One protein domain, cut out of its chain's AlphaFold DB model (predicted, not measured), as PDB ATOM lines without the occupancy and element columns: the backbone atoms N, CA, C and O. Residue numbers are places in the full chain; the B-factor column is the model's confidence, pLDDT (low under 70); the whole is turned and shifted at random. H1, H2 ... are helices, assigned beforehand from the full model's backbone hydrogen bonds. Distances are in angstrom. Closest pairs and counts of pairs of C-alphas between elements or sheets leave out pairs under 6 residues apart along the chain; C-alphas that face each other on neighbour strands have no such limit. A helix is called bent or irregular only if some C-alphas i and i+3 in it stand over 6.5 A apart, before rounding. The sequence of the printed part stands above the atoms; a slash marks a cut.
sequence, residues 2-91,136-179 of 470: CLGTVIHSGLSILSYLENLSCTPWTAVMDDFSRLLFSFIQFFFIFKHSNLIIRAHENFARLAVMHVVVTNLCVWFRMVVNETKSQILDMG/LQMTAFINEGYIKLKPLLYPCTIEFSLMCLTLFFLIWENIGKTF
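This is residues 2 to 91 and 136 to 179 of the 470 residues of the protein "Hypothetical protein" of Rotaria sordida (UniProt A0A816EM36). A long helix, H4, bent into two arms, makes most of the length of a rod; H3 runs side by side with its longer arm H4b, and the hairpin of H1 and H2 packs through H1 on both arms. The printed part has 134 residues, with four named helices in the order H1, H2, H3, H4 and no named strand: all helix. It is loose, with a radius of gyration of the C-alphas of 17.7 A and spans of 61 by 27 by 22 A.

Find C-alpha 136 at (-18.353, 4.347, -11.080), where H4, residues 136 to 174, begins. By its hydrogen bonds it was assigned as one helix, but it is bent: C-alphas 148 and 151 are 6.9 A apart. Its arms are H4a, residues 136 to 148, 17.7 A, and H4b, residues 151 to 174, 36.2 A, ending at C-alpha 174 (-16.342, -2.479, -64.290). H3, residues 57 to 91, measures 50.8 A. H2, residues 25 to 48, measures 33.9 A, and H1, residues 2 to 18, 24.8 A, from C-alpha 2 at (-12.484, -2.901, -40.759).

Start at the bend, where H4a and H4b stand at a steep tilt of 55 degrees. H4b touches H3 at a shallow tilt of 18 degrees, opposite ways; the closest C-alphas, of Val 68 and Leu 165, are 4.7 A apart. H1 touches H4b with residues 2 to 8 alone, at a steep tilt of 50 degrees, closest at the C-alphas of Thr 5 and Thr 157, 4.8 A. H1 touches H4a with residues 11 to 18 alone, closest at the C-alphas of Ser 15 and Asn 143, 6.0 A. H1 and H2 form a helical hairpin, at a shallow tilt of 21 degrees, closest at the C-alphas of Ser 9 and Asp 31, 5.5 A. H2 and H4b are close but not clearly touching, and H2 and H3 are apart. Every O i to N i+4 pair is within hydrogen-bond range in H1, H2, H3 and H4a; in H4b 18 of 20 are.

Look to Leu 136 and Thr 178 for the two C-alphas farthest apart, 61.7 A. Residues 92 to 135 are not printed, and C-alphas 91 and 136 are 25.9 A apart across this cut. The links H1 to H2 and H2 to H3 are short. Mean pLDDT of the printed part is 81.4; 22 residues are under 70, among them 86 to 91 and 136 to 143.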
ATOM      1  N   CYS A   2     -11.090  -2.580 -41.150       88.69
ATOM      2  CA  CYS A   2     -12.484  -2.901 -40.759       88.69
ATOM      3  C   CYS A   2     -12.640  -3.346 -39.294       88.69
ATOM      4  O   CYS A   2     -13.492  -2.831 -38.579       88.69
ATOM      5  N   LEU A   3     -11.800  -4.276 -38.825       89.19
ATOM      6  CA  LEU A   3     -11.837  -4.732 -37.432       89.19
ATOM      7  C   LEU A   3     -11.632  -3.572 -36.441       89.19
ATOM      8  O   LEU A   3     -12.357  -3.475 -35.461       89.19
ATOM      9  N   GLY A   4     -10.700  -2.659 -36.730       87.44
ATOM     10  CA  GLY A   4     -10.480  -1.457 -35.923       87.44
ATOM     11  C   GLY A   4     -11.703  -0.536 -35.900       87.44
ATOM     12  O   GLY A   4     -12.053  -0.027 -34.844       87.44
ATOM     13  N   THR A   5     -12.414  -0.389 -37.022       89.06
ATOM     14  CA  THR A   5     -13.689   0.352 -37.098       89.06
ATOM     15  C   THR A   5     -14.803  -0.294 -36.276       89.06
ATOM     16  O   THR A   5     -15.585   0.406 -35.625       89.06
ATOM     17  N   VAL A   6     -14.877  -1.627 -36.290       90.56
ATOM     18  CA  VAL A   6     -15.844  -2.390 -35.491       90.56
ATOM     19  C   VAL A   6     -15.530  -2.242 -34.005       90.56
ATOM     20  O   VAL A   6     -16.434  -1.935 -33.238       90.56
ATOM     21  N   ILE A   7     -14.259  -2.366 -33.606       89.88
ATOM     22  CA  ILE A   7     -13.817  -2.139 -32.220       89.88
ATOM     23  C   ILE A   7     -14.121  -0.699 -31.793       89.88
ATOM     24  O   ILE A   7     -14.683  -0.490 -30.725       89.88
ATOM     25  N   HIS A   8     -13.823   0.289 -32.641       87.38
ATOM     26  CA  HIS A   8     -14.122   1.697 -32.374       87.38
ATOM     27  C   HIS A   8     -15.609   1.930 -32.096       87.38
ATOM     28  O   HIS A   8     -15.970   2.544 -31.094       87.38
ATOM     29  N   SER A   9     -16.470   1.415 -32.975       88.56
ATOM     30  CA  SER A   9     -17.919   1.594 -32.858       88.56
ATOM     31  C   SER A   9     -18.479   0.796 -31.676       88.56
ATOM     32  O   SER A   9     -19.323   1.306 -30.950       88.56
ATOM     33  N   GLY A  10     -17.958  -0.407 -31.419       88.19
ATOM     34  CA  GLY A  10     -18.332  -1.228 -30.268       88.19
ATOM     35  C   GLY A  10     -17.977  -0.581 -28.927       88.19
ATOM     36  O   GLY A  10     -18.821  -0.538 -28.040       88.19
ATOM     37  N   LEU A  11     -16.769  -0.021 -28.790       86.31
ATOM     38  CA  LEU A  11     -16.353   0.693 -27.574       86.31
ATOM     39  C   LEU A  11     -17.159   1.978 -27.349       86.31
ATOM     40  O   LEU A  11     -17.498   2.288 -26.213       86.31
ATOM     41  N   SER A  12     -17.496   2.703 -28.419       83.81
ATOM     42  CA  SER A  12     -18.331   3.908 -28.329       83.81
ATOM     43  C   SER A  12     -19.754   3.576 -27.865       83.81
ATOM     44  O   SER A  12     -20.266   4.195 -26.934       83.81
ATOM     45  N   ILE A  13     -20.361   2.518 -28.420       86.06
ATOM     46  CA  ILE A  13     -21.661   2.008 -27.958       86.06
ATOM     47  C   ILE A  13     -21.578   1.570 -26.494       86.06
ATOM     48  O   ILE A  13     -22.471   1.901 -25.720       86.06
ATOM     49  N   LEU A  14     -20.512   0.866 -26.100       83.81
ATOM     50  CA  LEU A  14     -20.319   0.434 -24.715       83.81
ATOM     51  C   LEU A  14     -20.250   1.633 -23.757       83.81
ATOM     52  O   LEU A  14     -20.942   1.632 -22.747       83.81
ATOM     53  N   SER A  15     -19.509   2.684 -24.120       79.44
ATOM     54  CA  SER A  15     -19.455   3.949 -23.370       79.44
ATOM     55  C   SER A  15     -20.833   4.621 -23.250       79.44
ATOM     56  O   SER A  15     -21.181   5.155 -22.196       79.44
ATOM     57  N   TYR A  16     -21.664   4.560 -24.298       80.19
ATOM     58  CA  TYR A  16     -23.029   5.094 -24.245       80.19
ATOM     59  C   TYR A  16     -23.968   4.269 -23.369       80.19
ATOM     60  O   TYR A  16     -24.815   4.851 -22.693       80.19
ATOM     61  N   LEU A  17     -23.812   2.940 -23.353       77.31
ATOM     62  CA  LEU A  17     -24.627   2.041 -22.532       77.31
ATOM     63  C   LEU A  17     -24.485   2.328 -21.029       77.31
ATOM     64  O   LEU A  17     -25.429   2.128 -20.269       77.31
ATOM     65  N   GLU A  18     -23.336   2.851 -20.612       70.44
ATOM     66  CA  GLU A  18     -23.087   3.239 -19.223       70.44
ATOM     67  C   GLU A  18     -23.699   4.598 -18.854       70.44
ATOM     68  O   GLU A  18     -23.995   4.846 -17.690       70.44
ATOM     69  N   ASN A  19     -23.945   5.470 -19.838       68.50
ATOM     70  CA  ASN A  19     -24.479   6.822 -19.650       68.50
ATOM     71  C   ASN A  19     -25.756   7.061 -20.482       68.50
ATOM     72  O   ASN A  19     -25.904   8.105 -21.129       68.50
ATOM     73  N   LEU A  20     -26.706   6.111 -20.465       65.12
ATOM     74  CA  LEU A  20     -27.957   6.197 -21.247       65.12
ATOM     75  C   LEU A  20     -28.747   7.483 -20.977       65.12
ATOM     76  O   LEU A  20     -29.334   8.061 -21.885       65.12
ATOM     77  N   SER A  21     -28.748   7.944 -19.727       63.38
ATOM     78  CA  SER A  21     -29.501   9.123 -19.285       63.38
ATOM     79  C   SER A  21     -28.997  10.429 -19.914       63.38
ATOM     80  O   SER A  21     -29.728  11.415 -19.966       63.38
ATOM     81  N   CYS A  22     -27.747  10.440 -20.384       68.94
ATOM     82  CA  CYS A  22     -27.013  11.635 -20.805       68.94
ATOM     83  C   CYS A  22     -26.648  11.616 -22.295       68.94
ATOM     84  O   CYS A  22     -26.135  12.604 -22.822       68.94
ATOM     85  N   THR A  23     -26.885  10.494 -22.976       72.62
ATOM     86  CA  THR A  23     -26.493  10.287 -24.369       72.62
ATOM     87  C   THR A  23     -27.714  10.378 -25.281       72.62
ATOM     88  O   THR A  23     -28.718   9.701 -25.063       72.62
ATOM     89  N   PRO A  24     -27.687  11.232 -26.321       82.25
ATOM     90  CA  PRO A  24     -28.798  11.299 -27.253       82.25
ATOM     91  C   PRO A  24     -28.872   9.993 -28.052       82.25
ATOM     92  O   PRO A  24     -27.871   9.549 -28.619       82.25
ATOM     93  N   TRP A  25     -30.069   9.414 -28.172       82.81
ATOM     94  CA  TRP A  25     -30.315   8.183 -28.940       82.81
ATOM     95  C   TRP A  25     -29.781   8.234 -30.375       82.81
ATOM     96  O   TRP A  25     -29.378   7.213 -30.929       82.81
ATOM     97  N   THR A  26     -29.715   9.426 -30.969       84.62
ATOM     98  CA  THR A  26     -29.138   9.641 -32.298       84.62
ATOM     99  C   THR A  26     -27.669   9.223 -32.382       84.62
ATOM    100  O   THR A  26     -27.260   8.710 -33.415       84.62
ATOM    101  N   ALA A  27     -26.878   9.406 -31.318       82.12
ATOM    102  CA  ALA A  27     -25.471   9.001 -31.290       82.12
ATOM    103  C   ALA A  27     -25.325   7.472 -31.240       82.12
ATOM    104  O   ALA A  27     -24.534   6.899 -31.987       82.12
ATOM    105  N   VAL A  28     -26.154   6.803 -30.431       85.81
ATOM    106  CA  VAL A  28     -26.180   5.334 -30.340       85.81
ATOM    107  C   VAL A  28     -26.576   4.713 -31.682       85.81
ATOM    108  O   VAL A  28     -25.917   3.794 -32.166       85.81
ATOM    109  N   MET A  29     -27.633   5.241 -32.311       88.38
ATOM    110  CA  MET A  29     -28.111   4.753 -33.608       88.38
ATOM    111  C   MET A  29     -27.089   4.968 -34.724       88.38
ATOM    112  O   MET A  29     -26.953   4.110 -35.598       88.38
ATOM    113  N   ASP A  30     -26.357   6.080 -34.699       87.12
ATOM    114  CA  ASP A  30     -25.307   6.364 -35.674       87.12
ATOM    115  C   ASP A  30     -24.163   5.345 -35.601       87.12
ATOM    116  O   ASP A  30     -23.768   4.766 -36.617       87.12
ATOM    117  N   ASP A  31     -23.677   5.064 -34.393       87.94
ATOM    118  CA  ASP A  31     -22.572   4.132 -34.174       87.94
ATOM    119  C   ASP A  31     -22.964   2.686 -34.477       87.94
ATOM    120  O   ASP A  31     -22.186   1.942 -35.083       87.94
ATOM    121  N   PHE A  32     -24.199   2.304 -34.143       90.56
ATOM    122  CA  PHE A  32     -24.748   1.003 -34.506       90.56
ATOM    123  C   PHE A  32     -24.908   0.853 -36.025       90.56
ATOM    124  O   PHE A  32     -24.487  -0.152 -36.603       90.56
ATOM    125  N   SER A  33     -25.451   1.876 -36.694       91.44
ATOM    126  CA  SER A  33     -25.603   1.886 -38.154       91.44
ATOM    127  C   SER A  33     -24.249   1.772 -38.847       91.44
ATOM    128  O   SER A  33     -24.105   1.007 -39.799       91.44
ATOM    129  N   ARG A  34     -23.226   2.473 -38.342       90.12
ATOM    130  CA  ARG A  34     -21.857   2.387 -38.857       90.12
ATOM    131  C   ARG A  34     -21.241   1.005 -38.651       90.12
ATOM    132  O   ARG A  34     -20.560   0.518 -39.556       90.12
ATOM    133  N   LEU A  35     -21.476   0.365 -37.506       92.38
ATOM    134  CA  LEU A  35     -21.015  -1.000 -37.232       92.38
ATOM    135  C   LEU A  35     -21.632  -2.002 -38.218       92.38
ATOM    136  O   LEU A  35     -20.897  -2.754 -38.866       92.38
ATOM    137  N   LEU A  36     -22.957  -1.963 -38.394       92.81
ATOM    138  CA  LEU A  36     -23.670  -2.833 -39.329       92.81
ATOM    139  C   LEU A  36     -23.233  -2.581 -40.777       92.81
ATOM    140  O   LEU A  36     -22.892  -3.523 -41.495       92.81
ATOM    141  N   PHE A  37     -23.182  -1.312 -41.188       94.00
ATOM    142  CA  PHE A  37     -22.728  -0.904 -42.514       94.00
ATOM    143  C   PHE A  37     -21.315  -1.414 -42.806       94.00
ATOM    144  O   PHE A  37     -21.096  -2.045 -43.836       94.00
ATOM    145  N   SER A  38     -20.374  -1.221 -41.877       91.75
ATOM    146  CA  SER A  38     -18.978  -1.644 -42.049       91.75
ATOM    147  C   SER A  38     -18.855  -3.158 -42.223       91.75
ATOM    148  O   SER A  38     -18.114  -3.622 -43.089       91.75
ATOM    149  N   PHE A  39     -19.610  -3.931 -41.438       91.06
ATOM    150  CA  PHE A  39     -19.581  -5.389 -41.502       91.06
ATOM    151  C   PHE A  39     -20.197  -5.928 -42.801       91.06
ATOM    152  O   PHE A  39     -19.583  -6.755 -43.478       91.06
ATOM    153  N   ILE A  40     -21.374  -5.421 -43.191       92.00
ATOM    154  CA  ILE A  40     -22.037  -5.793 -44.453       92.00
ATOM    155  C   ILE A  40     -21.148  -5.432 -45.643       92.00
ATOM    156  O   ILE A  40     -20.955  -6.240 -46.553       92.00
ATOM    157  N   GLN A  41     -20.576  -4.231 -45.623       92.88
ATOM    158  CA  GLN A  41     -19.695  -3.736 -46.667       92.88
ATOM    159  C   GLN A  41     -18.451  -4.616 -46.828       92.88
ATOM    160  O   GLN A  41     -18.109  -5.014 -47.942       92.88
ATOM    161  N   PHE A  42     -17.796  -4.954 -45.716       90.62
ATOM    162  CA  PHE A  42     -16.639  -5.841 -45.718       90.62
ATOM    163  C   PHE A  42     -16.989  -7.226 -46.273       90.62
ATOM    164  O   PHE A  42     -16.281  -7.733 -47.144       90.62
ATOM    165  N   PHE A  43     -18.108  -7.809 -45.832       89.62
ATOM    166  CA  PHE A  43     -18.582  -9.098 -46.336       89.62
ATOM    167  C   PHE A  43     -18.832  -9.068 -47.851       89.62
ATOM    168  O   PHE A  43     -18.403  -9.973 -48.570       89.62
ATOM    169  N   PHE A  44     -19.479  -8.008 -48.349       90.56
ATOM    170  CA  PHE A  44     -19.733  -7.835 -49.776       90.56
ATOM    171  C   PHE A  44     -18.431  -7.763 -50.578       90.56
ATOM    172  O   PHE A  44     -18.266  -8.521 -51.534       90.56
ATOM    173  N   ILE A  45     -17.486  -6.906 -50.176       87.81
ATOM    174  CA  ILE A  45     -16.186  -6.767 -50.850       87.81
ATOM    175  C   ILE A  45     -15.440  -8.104 -50.857       87.81
ATOM    176  O   ILE A  45     -14.929  -8.519 -51.896       87.81
ATOM    177  N   PHE A  46     -15.394  -8.797 -49.718       84.38
ATOM    178  CA  PHE A  46     -14.665 -10.056 -49.592       84.38
ATOM    179  C   PHE A  46     -15.203 -11.129 -50.547       84.38
ATOM    180  O   PHE A  46     -14.433 -11.830 -51.201       84.38
ATOM    181  N   LYS A  47     -16.530 -11.230 -50.671       82.94
ATOM    182  CA  LYS A  47     -17.183 -12.244 -51.505       82.94
ATOM    183  C   LYS A  47     -17.263 -11.860 -52.988       82.94
ATOM    184  O   LYS A  47     -17.255 -12.742 -53.845       82.94
ATOM    185  N   HIS A  48     -17.361 -10.567 -53.299       80.50
ATOM    186  CA  HIS A  48     -17.750 -10.070 -54.624       80.50
ATOM    187  C   HIS A  48     -16.764  -9.064 -55.244       80.50
ATOM    188  O   HIS A  48     -17.122  -8.367 -56.188       80.50
ATOM    189  N   SER A  49     -15.509  -9.014 -54.789       72.31
ATOM    190  CA  SER A  49     -14.482  -8.091 -55.315       72.31
ATOM    191  C   SER A  49     -14.237  -8.178 -56.831       72.31
ATOM    192  O   SER A  49     -13.868  -7.181 -57.440       72.31
ATOM    193  N   ASN A  50     -14.485  -9.337 -57.456       69.31
ATOM    194  CA  ASN A  50     -14.325  -9.563 -58.903       69.31
ATOM    195  C   ASN A  50     -15.664  -9.673 -59.663       69.31
ATOM    196  O   ASN A  50     -15.721 -10.259 -60.746       69.31
ATOM    197  N   LEU A  51     -16.765  -9.182 -59.088       72.38
ATOM    198  CA  LEU A  51     -18.100  -9.305 -59.673       72.38
ATOM    199  C   LEU A  51     -18.246  -8.429 -60.929       72.38
ATOM    200  O   LEU A  51     -18.025  -7.221 -60.887       72.38
ATOM    201  N   ILE A  52     -18.698  -9.030 -62.032       70.19
ATOM    202  CA  ILE A  52     -19.132  -8.305 -63.233       70.19
ATOM    203  C   ILE A  52     -20.659  -8.336 -63.269       70.19
ATOM    204  O   ILE A  52     -21.264  -9.387 -63.486       70.19
ATOM    205  N   ILE A  53     -21.288  -7.181 -63.053       79.00
ATOM    206  CA  ILE A  53     -22.746  -7.047 -63.086       79.00
ATOM    207  C   ILE A  53     -23.185  -6.824 -64.535       79.00
ATOM    208  O   ILE A  53     -22.754  -5.861 -65.169       79.00
ATOM    209  N   ARG A  54     -24.028  -7.728 -65.053       74.50
ATOM    210  CA  ARG A  54     -24.558  -7.696 -66.434       74.50
ATOM    211  C   ARG A  54     -26.072  -7.477 -66.513       74.50
ATOM    212  O   ARG A  54     -26.593  -7.216 -67.587       74.50
ATOM    213  N   ALA A  55     -26.779  -7.609 -65.393       78.00
ATOM    214  CA  ALA A  55     -28.218  -7.380 -65.305       78.00
ATOM    215  C   ALA A  55     -28.487  -6.071 -64.551       78.00
ATOM    216  O   ALA A  55     -27.805  -5.780 -63.571       78.00
ATOM    217  N   HIS A  56     -29.478  -5.297 -65.007       86.31
ATOM    218  CA  HIS A  56     -29.883  -4.012 -64.414       86.31
ATOM    219  C   HIS A  56     -28.717  -3.030 -64.173       86.31
ATOM    220  O   HIS A  56     -28.580  -2.456 -63.092       86.31
ATOM    221  N   GLU A  57     -27.883  -2.805 -65.195       88.31
ATOM    222  CA  GLU A  57     -26.653  -2.005 -65.085       88.31
ATOM    223  C   GLU A  57     -26.877  -0.600 -64.517       88.31
ATOM    224  O   GLU A  57     -26.103  -0.156 -63.676       88.31
ATOM    225  N   ASN A  58     -27.947   0.087 -64.924       88.81
ATOM    226  CA  ASN A  58     -28.243   1.439 -64.443       88.81
ATOM    227  C   ASN A  58     -28.507   1.465 -62.932       88.81
ATOM    228  O   ASN A  58     -27.974   2.320 -62.227       88.81
ATOM    229  N   PHE A  59     -29.282   0.500 -62.428       92.00
ATOM    230  CA  PHE A  59     -29.549   0.376 -60.997       92.00
ATOM    231  C   PHE A  59     -28.274   0.013 -60.234       92.00
ATOM    232  O   PHE A  59     -27.970   0.627 -59.216       92.00
ATOM    233  N   ALA A  60     -27.482  -0.926 -60.760       90.56
ATOM    234  CA  ALA A  60     -26.209  -1.304 -60.160       90.56
ATOM    235  C   ALA A  60     -25.215  -0.130 -60.119       90.56
ATOM    236  O   ALA A  60     -24.578   0.098 -59.094       90.56
ATOM    237  N   ARG A  61     -25.119   0.663 -61.193       90.94
ATOM    238  CA  ARG A  61     -24.286   1.874 -61.239       90.94
ATOM    239  C   ARG A  61     -24.732   2.897 -60.202       90.94
ATOM    240  O   ARG A  61     -23.882   3.435 -59.500       90.94
ATOM    241  N   LEU A  62     -26.034   3.146 -60.079       94.81
ATOM    242  CA  LEU A  62     -26.561   4.069 -59.073       94.81
ATOM    243  C   LEU A  62     -26.278   3.565 -57.651       94.81
ATOM    244  O   LEU A  62     -25.753   4.313 -56.831       94.81
ATOM    245  N   ALA A  63     -26.578   2.295 -57.369       92.94
ATOM    246  CA  ALA A  63     -26.400   1.697 -56.051       92.94
ATOM    247  C   ALA A  63     -24.929   1.701 -55.618       92.94
ATOM    248  O   ALA A  63     -24.611   2.138 -54.515       92.94
ATOM    249  N   VAL A  64     -24.018   1.277 -56.499       93.12
ATOM    250  CA  VAL A  64     -22.585   1.271 -56.188       93.12
ATOM    251  C   VAL A  64     -22.054   2.699 -56.042       93.12
ATOM    252  O   VAL A  64     -21.309   2.961 -55.101       93.12
ATOM    253  N   MET A  65     -22.482   3.652 -56.880       94.50
ATOM    254  CA  MET A  65     -22.076   5.056 -56.726       94.50
ATOM    255  C   MET A  65     -22.593   5.667 -55.415       94.50
ATOM    256  O   MET A  65     -21.878   6.419 -54.758       94.50
ATOM    257  N   HIS A  66     -23.799   5.306 -54.976       95.94
ATOM    258  CA  HIS A  66     -24.315   5.725 -53.674       95.94
ATOM    259  C   HIS A  66     -23.468   5.181 -52.512       95.94
ATOM    260  O   HIS A  66     -23.200   5.909 -51.555       95.94
ATOM    261  N   VAL A  67     -22.975   3.941 -52.609       95.12
ATOM    262  CA  VAL A  67     -22.037   3.380 -51.619       95.12
ATOM    263  C   VAL A  67     -20.692   4.117 -51.646       95.12
ATOM    264  O   VAL A  67     -20.143   4.411 -50.582       95.12
ATOM    265  N   VAL A  68     -20.177   4.483 -52.827       94.56
ATOM    266  CA  VAL A  68     -18.963   5.314 -52.968       94.56
ATOM    267  C   VAL A  68     -19.138   6.654 -52.246       94.56
ATOM    268  O   VAL A  68     -18.318   7.009 -51.400       94.56
ATOM    269  N   VAL A  69     -20.235   7.367 -52.521       95.50
ATOM    270  CA  VAL A  69     -20.537   8.661 -51.887       95.50
ATOM    271  C   VAL A  69     -20.742   8.507 -50.380       95.50
ATOM    272  O   VAL A  69     -20.226   9.313 -49.612       95.50
ATOM    273  N   THR A  70     -21.418   7.449 -49.928       95.50
ATOM    274  CA  THR A  70     -21.582   7.168 -48.493       95.50
ATOM    275  C   THR A  70     -20.227   7.012 -47.796       95.50
ATOM    276  O   THR A  70     -20.017   7.612 -46.744       95.50
ATOM    277  N   ASN A  71     -19.275   6.279 -48.386       94.44
ATOM    278  CA  ASN A  71     -17.926   6.155 -47.821       94.44
ATOM    279  C   ASN A  71     -17.173   7.496 -47.804       94.44
ATOM    280  O   ASN A  71     -16.472   7.774 -46.833       94.44
ATOM    281  N   LEU A  72     -17.363   8.351 -48.818       92.00
ATOM    282  CA  LEU A  72     -16.794   9.705 -48.840       92.00
ATOM    283  C   LEU A  72     -17.361  10.577 -47.707       92.00
ATOM    284  O   LEU A  72     -16.612  11.271 -47.023       92.00
ATOM    285  N   CYS A  73     -18.673  10.511 -47.476       93.56
ATOM    286  CA  CYS A  73     -19.340  11.227 -46.389       93.56
ATOM    287  C   CYS A  73     -18.886  10.729 -45.012       93.56
ATOM    288  O   CYS A  73     -18.649  11.539 -44.117       93.56
ATOM    289  N   VAL A  74     -18.740   9.409 -44.838       91.19
ATOM    290  CA  VAL A  74     -18.207   8.820 -43.600       91.19
ATOM    291  C   VAL A  74     -16.783   9.307 -43.362       91.19
ATOM    292  O   VAL A  74     -16.504   9.805 -42.276       91.19
ATOM    293  N   TRP A  75     -15.911   9.243 -44.372       90.69
ATOM    294  CA  TRP A  75     -14.546   9.759 -44.287       90.69
ATOM    295  C   TRP A  75     -14.522  11.224 -43.834       90.69
ATOM    296  O   TRP A  75     -13.926  11.542 -42.806       90.69
ATOM    297  N   PHE A  76     -15.247  12.100 -44.535       88.25
ATOM    298  CA  PHE A  76     -15.298  13.526 -44.212       88.25
ATOM    299  C   PHE A  76     -15.824  13.783 -42.793       88.25
ATOM    300  O   PHE A  76     -15.273  14.594 -42.048       88.25
ATOM    301  N   ARG A  77     -16.858  13.051 -42.366       88.56
ATOM    302  CA  ARG A  77     -17.382  13.152 -41.001       88.56
ATOM    303  C   ARG A  77     -16.347  12.739 -39.954       88.56
ATOM    304  O   ARG A  77     -16.266  13.377 -38.906       88.56
ATOM    305  N   MET A  78     -15.565  11.694 -40.219       85.00
ATOM    306  CA  MET A  78     -14.505  11.262 -39.309       85.00
ATOM    307  C   MET A  78     -13.391  12.309 -39.199       85.00
ATOM    308  O   MET A  78     -12.991  12.617 -38.080       85.00
ATOM    309  N   VAL A  79     -12.987  12.925 -40.313       81.00
ATOM    310  CA  VAL A  79     -12.031  14.050 -40.351       81.00
ATOM    311  C   VAL A  79     -12.506  15.214 -39.469       81.00
ATOM    312  O   VAL A  79     -11.749  15.744 -38.650       81.00
ATOM    313  N   VAL A  80     -13.787  15.585 -39.571       83.25
ATOM    314  CA  VAL A  80     -14.387  16.643 -38.739       83.25
ATOM    315  C   VAL A  80     -14.425  16.246 -37.259       83.25
ATOM    316  O   VAL A  80     -14.090  17.056 -36.393       83.25
ATOM    317  N   ASN A  81     -14.815  15.009 -36.949       79.44
ATOM    318  CA  ASN A  81     -14.893  14.516 -35.572       79.44
ATOM    319  C   ASN A  81     -13.522  14.429 -34.897       79.44
ATOM    320  O   ASN A  81     -13.401  14.767 -33.717       79.44
ATOM    321  N   GLU A  82     -12.501  14.000 -35.634       75.81
ATOM    322  CA  GLU A  82     -11.124  13.999 -35.160       75.81
ATOM    323  C   GLU A  82     -10.691  15.429 -34.841       75.81
ATOM    324  O   GLU A  82     -10.350  15.702 -33.693       75.81
ATOM    325  N   THR A  83     -10.844  16.355 -35.798       74.56
ATOM    326  CA  THR A  83     -10.533  17.790 -35.647       74.56
ATOM    327  C   THR A  83     -11.212  18.397 -34.417       74.56
ATOM    328  O   THR A  83     -10.573  19.085 -33.621       74.56
ATOM    329  N   LYS A  84     -12.505  18.105 -34.211       75.25
ATOM    330  CA  LYS A  84     -13.255  18.560 -33.034       75.25
ATOM    331  C   LYS A  84     -12.655  18.030 -31.732       75.25
ATOM    332  O   LYS A  84     -12.565  18.788 -30.771       75.25
ATOM    333  N   SER A  85     -12.260  16.756 -31.693       70.19
ATOM    334  CA  SER A  85     -11.608  16.166 -30.517       70.19
ATOM    335  C   SER A  85     -10.309  16.904 -30.191       70.19
ATOM    336  O   SER A  85     -10.131  17.310 -29.050       70.19
ATOM    337  N   GLN A  86      -9.474  17.182 -31.202       66.56
ATOM    338  CA  GLN A  86      -8.201  17.893 -31.003       66.56
ATOM    339  C   GLN A  86      -8.427  19.293 -30.407       66.56
ATOM    340  O   GLN A  86      -7.735  19.709 -29.479       66.56
ATOM    341  N   ILE A  87      -9.419  20.026 -30.927       68.56
ATOM    342  CA  ILE A  87      -9.756  21.380 -30.464       68.56
ATOM    343  C   ILE A  87     -10.246  21.365 -29.012       68.56
ATOM    344  O   ILE A  87      -9.859  22.231 -28.229       68.56
ATOM    345  N   LEU A  88     -11.094  20.399 -28.645       68.25
ATOM    346  CA  LEU A  88     -11.621  20.287 -27.284       68.25
ATOM    347  C   LEU A  88     -10.516  19.976 -26.269       68.25
ATOM    348  O   LEU A  88     -10.491  20.594 -25.204       68.25
ATOM    349  N   ASP A  89      -9.577  19.096 -26.620       63.47
ATOM    350  CA  ASP A  89      -8.442  18.753 -25.757       63.47
ATOM    351  C   ASP A  89      -7.535  19.975 -25.507       63.47
ATOM    352  O   ASP A  89      -7.062  20.195 -24.390       63.47
ATOM    353  N   MET A  90      -7.357  20.837 -26.514       55.88
ATOM    354  CA  MET A  90      -6.607  22.092 -26.374       55.88
ATOM    355  C   MET A  90      -7.377  23.175 -25.598       55.88
ATOM    356  O   MET A  90      -6.792  23.865 -24.763       55.88
ATOM    357  N   GLY A  91      -8.692  23.305 -25.799       54.22
ATOM    358  CA  GLY A  91      -9.522  24.270 -25.066       54.22
ATOM    359  C   GLY A  91      -9.656  23.952 -23.569       54.22
ATOM    360  O   GLY A  91      -9.674  24.858 -22.730       54.22
ATOM    361  N   LEU A 136     -19.272   3.245 -10.793       52.47
ATOM    362  CA  LEU A 136     -18.353   4.347 -11.080       52.47
ATOM    363  C   LEU A 136     -16.949   3.861 -11.480       52.47
ATOM    364  O   LEU A 136     -16.332   4.468 -12.350       52.47
ATOM    365  N   GLN A 137     -16.443   2.771 -10.889       52.25
ATOM    366  CA  GLN A 137     -15.105   2.248 -11.195       52.25
ATOM    367  C   GLN A 137     -15.035   1.551 -12.560       52.25
ATOM    368  O   GLN A 137     -14.102   1.805 -13.324       52.25
ATOM    369  N   MET A 138     -16.025   0.716 -12.902       51.81
ATOM    370  CA  MET A 138     -16.083   0.068 -14.222       51.81
ATOM    371  C   MET A 138     -16.338   1.098 -15.331       51.81
ATOM    372  O   MET A 138     -15.659   1.081 -16.358       51.81
ATOM    373  N   THR A 139     -17.227   2.062 -15.076       55.88
ATOM    374  CA  THR A 139     -17.532   3.164 -15.995       55.88
ATOM    375  C   THR A 139     -16.364   4.136 -16.151       55.88
ATOM    376  O   THR A 139     -16.117   4.637 -17.248       55.88
ATOM    377  N   ALA A 140     -15.583   4.381 -15.094       60.59
ATOM    378  CA  ALA A 140     -14.329   5.120 -15.209       60.59
ATOM    379  C   ALA A 140     -13.314   4.346 -16.060       60.59
ATOM    380  O   ALA A 140     -12.715   4.937 -16.950       60.59
ATOM    381  N   PHE A 141     -13.176   3.032 -15.864       65.62
ATOM    382  CA  PHE A 141     -12.231   2.206 -16.618       65.62
ATOM    383  C   PHE A 141     -12.573   2.102 -18.112       65.62
ATOM    384  O   PHE A 141     -11.689   2.261 -18.955       65.62
ATOM    385  N   ILE A 142     -13.843   1.869 -18.464       67.44
ATOM    386  CA  ILE A 142     -14.286   1.777 -19.864       67.44
ATOM    387  C   ILE A 142     -14.147   3.131 -20.561       67.44
ATOM    388  O   ILE A 142     -13.601   3.191 -21.665       67.44
ATOM    389  N   ASN A 143     -14.559   4.227 -19.915       68.62
ATOM    390  CA  ASN A 143     -14.407   5.561 -20.494       68.62
ATOM    391  C   ASN A 143     -12.937   5.991 -20.583       68.62
ATOM    392  O   ASN A 143     -12.526   6.523 -21.610       68.62
ATOM    393  N   GLU A 144     -12.116   5.714 -19.571       70.25
ATOM    394  CA  GLU A 144     -10.677   5.997 -19.595       70.25
ATOM    395  C   GLU A 144      -9.961   5.168 -20.672       70.25
ATOM    396  O   GLU A 144      -9.155   5.699 -21.440       70.25
ATOM    397  N   GLY A 145     -10.290   3.879 -20.783       72.06
ATOM    398  CA  GLY A 145      -9.775   2.988 -21.819       72.06
ATOM    399  C   GLY A 145     -10.182   3.437 -23.222       72.06
ATOM    400  O   GLY A 145      -9.336   3.513 -24.114       72.06
ATOM    401  N   TYR A 146     -11.452   3.804 -23.419       76.25
ATOM    402  CA  TYR A 146     -11.947   4.340 -24.686       76.25
ATOM    403  C   TYR A 146     -11.249   5.651 -25.056       76.25
ATOM    404  O   TYR A 146     -10.755   5.769 -26.174       76.25
ATOM    405  N   ILE A 147     -11.132   6.606 -24.127       69.62
ATOM    406  CA  ILE A 147     -10.448   7.888 -24.362       69.62
ATOM    407  C   ILE A 147      -8.982   7.660 -24.762       69.62
ATOM    408  O   ILE A 147      -8.500   8.309 -25.689       69.62
ATOM    409  N   LYS A 148      -8.291   6.694 -24.143       72.00
ATOM    410  CA  LYS A 148      -6.900   6.343 -24.490       72.00
ATOM    411  C   LYS A 148      -6.765   5.624 -25.837       72.00
ATOM    412  O   LYS A 148      -5.780   5.838 -26.540       72.00
ATOM    413  N   LEU A 149      -7.721   4.770 -26.209       76.69
ATOM    414  CA  LEU A 149      -7.684   3.986 -27.453       76.69
ATOM    415  C   LEU A 149      -8.222   4.748 -28.668       76.69
ATOM    416  O   LEU A 149      -7.837   4.465 -29.801       76.69
ATOM    417  N   LYS A 150      -9.112   5.716 -28.455       74.75
ATOM    418  CA  LYS A 150      -9.786   6.487 -29.505       74.75
ATOM    419  C   LYS A 150      -8.817   7.120 -30.522       74.75
ATOM    420  O   LYS A 150      -9.062   6.931 -31.716       74.75
ATOM    421  N   PRO A 151      -7.693   7.755 -30.127       73.12
ATOM    422  CA  PRO A 151      -6.707   8.273 -31.080       73.12
ATOM    423  C   PRO A 151      -6.108   7.200 -32.000       73.12
ATOM    424  O   PRO A 151      -5.822   7.482 -33.155       73.12
ATOM    425  N   LEU A 152      -5.969   5.953 -31.533       74.50
ATOM    426  CA  LEU A 152      -5.449   4.834 -32.330       74.50
ATOM    427  C   LEU A 152      -6.499   4.265 -33.302       74.50
ATOM    428  O   LEU A 152      -6.173   3.749 -34.373       74.50
ATOM    429  N   LEU A 153      -7.775   4.336 -32.925       82.44
ATOM    430  CA  LEU A 153      -8.880   3.719 -33.657       82.44
ATOM    431  C   LEU A 153      -9.503   4.641 -34.720       82.44
ATOM    432  O   LEU A 153     -10.100   4.146 -35.685       82.44
ATOM    433  N   TYR A 154      -9.341   5.961 -34.588       77.50
ATOM    434  CA  TYR A 154      -9.773   6.935 -35.595       77.50
ATOM    435  C   TYR A 154      -9.143   6.686 -36.972       77.50
ATOM    436  O   TYR A 154      -9.912   6.456 -37.917       77.50
ATOM    437  N   PRO A 155      -7.799   6.600 -37.099       79.31
ATOM    438  CA  PRO A 155      -7.150   6.274 -38.365       79.31
ATOM    439  C   PRO A 155      -7.697   4.987 -38.975       79.31
ATOM    440  O   PRO A 155      -7.944   4.925 -40.173       79.31
ATOM    441  N   CYS A 156      -8.011   3.975 -38.156       85.12
ATOM    442  CA  CYS A 156      -8.550   2.721 -38.674       85.12
ATOM    443  C   CYS A 156      -9.867   2.889 -39.444       85.12
ATOM    444  O   CYS A 156     -10.082   2.203 -40.443       85.12
ATOM    445  N   THR A 157     -10.746   3.776 -38.968       87.44
ATOM    446  CA  THR A 157     -12.045   4.060 -39.598       87.44
ATOM    447  C   THR A 157     -11.891   4.916 -40.844       87.44
ATOM    448  O   THR A 157     -12.519   4.627 -41.863       87.44
ATOM    449  N   ILE A 158     -11.021   5.922 -40.779       87.00
ATOM    450  CA  ILE A 158     -10.705   6.799 -41.906       87.00
ATOM    451  C   ILE A 158     -10.126   5.967 -43.062       87.00
ATOM    452  O   ILE A 158     -10.688   5.965 -44.158       87.00
ATOM    453  N   GLU A 159      -9.106   5.153 -42.790       85.12
ATOM    454  CA  GLU A 159      -8.479   4.252 -43.765       85.12
ATOM    455  C   GLU A 159      -9.469   3.245 -44.356       85.12
ATOM    456  O   GLU A 159      -9.527   3.049 -45.570       85.12
ATOM    457  N   PHE A 160     -10.305   2.622 -43.515       90.25
ATOM    458  CA  PHE A 160     -11.304   1.670 -43.996       90.25
ATOM    459  C   PHE A 160     -12.279   2.316 -44.988       90.25
ATOM    460  O   PHE A 160     -12.578   1.724 -46.028       90.25
ATOM    461  N   SER A 161     -12.746   3.533 -44.691       91.81
ATOM    462  CA  SER A 161     -13.668   4.262 -45.564       91.81
ATOM    463  C   SER A 161     -13.029   4.656 -46.903       91.81
ATOM    464  O   SER A 161     -13.658   4.460 -47.943       91.81
ATOM    465  N   LEU A 162     -11.761   5.092 -46.918       88.25
ATOM    466  CA  LEU A 162     -11.021   5.403 -48.152       88.25
ATOM    467  C   LEU A 162     -10.760   4.156 -49.012       88.25
ATOM    468  O   LEU A 162     -10.939   4.181 -50.236       88.25
ATOM    469  N   MET A 163     -10.404   3.035 -48.377       86.38
ATOM    470  CA  MET A 163     -10.242   1.749 -49.062       86.38
ATOM    471  C   MET A 163     -11.538   1.301 -49.728       86.38
ATOM    472  O   MET A 163     -11.538   0.906 -50.892       86.38
ATOM    473  N   CYS A 164     -12.655   1.383 -49.008       90.81
ATOM    474  CA  CYS A 164     -13.943   0.961 -49.538       90.81
ATOM    475  C   CYS A 164     -14.443   1.895 -50.639       90.81
ATOM    476  O   CYS A 164     -14.876   1.402 -51.677       90.81
ATOM    477  N   LEU A 165     -14.315   3.215 -50.461       91.31
ATOM    478  CA  LEU A 165     -14.597   4.207 -51.501       91.31
ATOM    479  C   LEU A 165     -13.915   3.821 -52.811       91.31
ATOM    480  O   LEU A 165     -14.559   3.757 -53.858       91.31
ATOM    481  N   THR A 166     -12.627   3.491 -52.727       84.44
ATOM    482  CA  THR A 166     -11.864   3.073 -53.896       84.44
ATOM    483  C   THR A 166     -12.392   1.764 -54.467       84.44
ATOM    484  O   THR A 166     -12.721   1.705 -55.646       84.44
ATOM    485  N   LEU A 167     -12.496   0.708 -53.658       86.31
ATOM    486  CA  LEU A 167     -12.896  -0.618 -54.138       86.31
ATOM    487  C   LEU A 167     -14.287  -0.607 -54.790       86.31
ATOM    488  O   LEU A 167     -14.480  -1.245 -55.824       86.31
ATOM    489  N   PHE A 168     -15.244   0.156 -54.258       90.81
ATOM    490  CA  PHE A 168     -16.552   0.309 -54.898       90.81
ATOM    491  C   PHE A 168     -16.501   1.150 -56.166       90.81
ATOM    492  O   PHE A 168     -17.183   0.805 -57.128       90.81
ATOM    493  N   PHE A 169     -15.674   2.197 -56.221       88.69
ATOM    494  CA  PHE A 169     -15.457   2.937 -57.463       88.69
ATOM    495  C   PHE A 169     -14.895   2.021 -58.565       88.69
ATOM    496  O   PHE A 169     -15.324   2.091 -59.717       88.69
ATOM    497  N   LEU A 170     -14.017   1.077 -58.204       80.12
ATOM    498  CA  LEU A 170     -13.505   0.062 -59.131       80.12
ATOM    499  C   LEU A 170     -14.596  -0.889 -59.622       80.12
ATOM    500  O   LEU A 170     -14.680  -1.171 -60.819       80.12
ATOM    501  N   ILE A 171     -15.436  -1.386 -58.710       85.19
ATOM    502  CA  ILE A 171     -16.576  -2.232 -59.075       85.19
ATOM    503  C   ILE A 171     -17.491  -1.458 -60.026       85.19
ATOM    504  O   ILE A 171     -17.847  -1.991 -61.074       85.19
ATOM    505  N   TRP A 172     -17.794  -0.193 -59.719       88.75
ATOM    506  CA  TRP A 172     -18.622   0.688 -60.540       88.75
ATOM    507  C   TRP A 172     -18.076   0.861 -61.960       88.75
ATOM    508  O   TRP A 172     -18.819   0.670 -62.924       88.75
ATOM    509  N   GLU A 173     -16.775   1.137 -62.110       83.44
ATOM    510  CA  GLU A 173     -16.140   1.271 -63.426       83.44
ATOM    511  C   GLU A 173     -16.187  -0.021 -64.254       83.44
ATOM    512  O   GLU A 173     -16.071   0.034 -65.482       83.44
ATOM    513  N   ASN A 174     -16.307  -1.184 -63.614       78.88
ATOM    514  CA  ASN A 174     -16.342  -2.479 -64.290       78.88
ATOM    515  C   ASN A 174     -17.757  -2.915 -64.711       78.88
ATOM    516  O   ASN A 174     -17.887  -3.857 -65.496       78.88
ATOM    517  N   ILE A 175     -18.814  -2.225 -64.266       85.62
ATOM    518  CA  ILE A 175     -20.207  -2.557 -64.609       85.62
ATOM    519  C   ILE A 175     -20.471  -2.322 -66.104       85.62
ATOM    520  O   ILE A 175     -20.296  -1.217 -66.625       85.62
ATOM    521  N   GLY A 176     -20.951  -3.363 -66.787       74.00
ATOM    522  CA  GLY A 176     -21.282  -3.333 -68.217       74.00
ATOM    523  C   GLY A 176     -20.085  -3.472 -69.166       74.00
ATOM    524  O   GLY A 176     -20.261  -3.490 -70.382       74.00
ATOM    525  N   LYS A 177     -18.849  -3.616 -68.656       75.50
ATOM    526  CA  LYS A 177     -17.687  -3.906 -69.511       75.50
ATOM    527  C   LYS A 177     -17.665  -5.387 -69.897       75.50
ATOM    528  O   LYS A 177     -17.557  -6.270 -69.048       75.50
ATOM    529  N   THR A 178     -17.681  -5.673 -71.198       55.84
ATOM    530  CA  THR A 178     -17.398  -7.011 -71.729       55.84
ATOM    531  C   THR A 178     -15.899  -7.275 -71.675       55.84
ATOM    532  O   THR A 178     -15.152  -6.863 -72.563       55.84
ATOM    533  N   PHE A 179     -15.433  -7.995 -70.656       55.38
ATOM    534  CA  PHE A 179     -14.138  -8.657 -70.764       55.38
ATOM    535  C   PHE A 179     -14.275  -9.774 -71.802       55.38
ATOM    536  O   PHE A 179     -14.892 -10.805 -71.536       55.38
TER     537      PHE A 179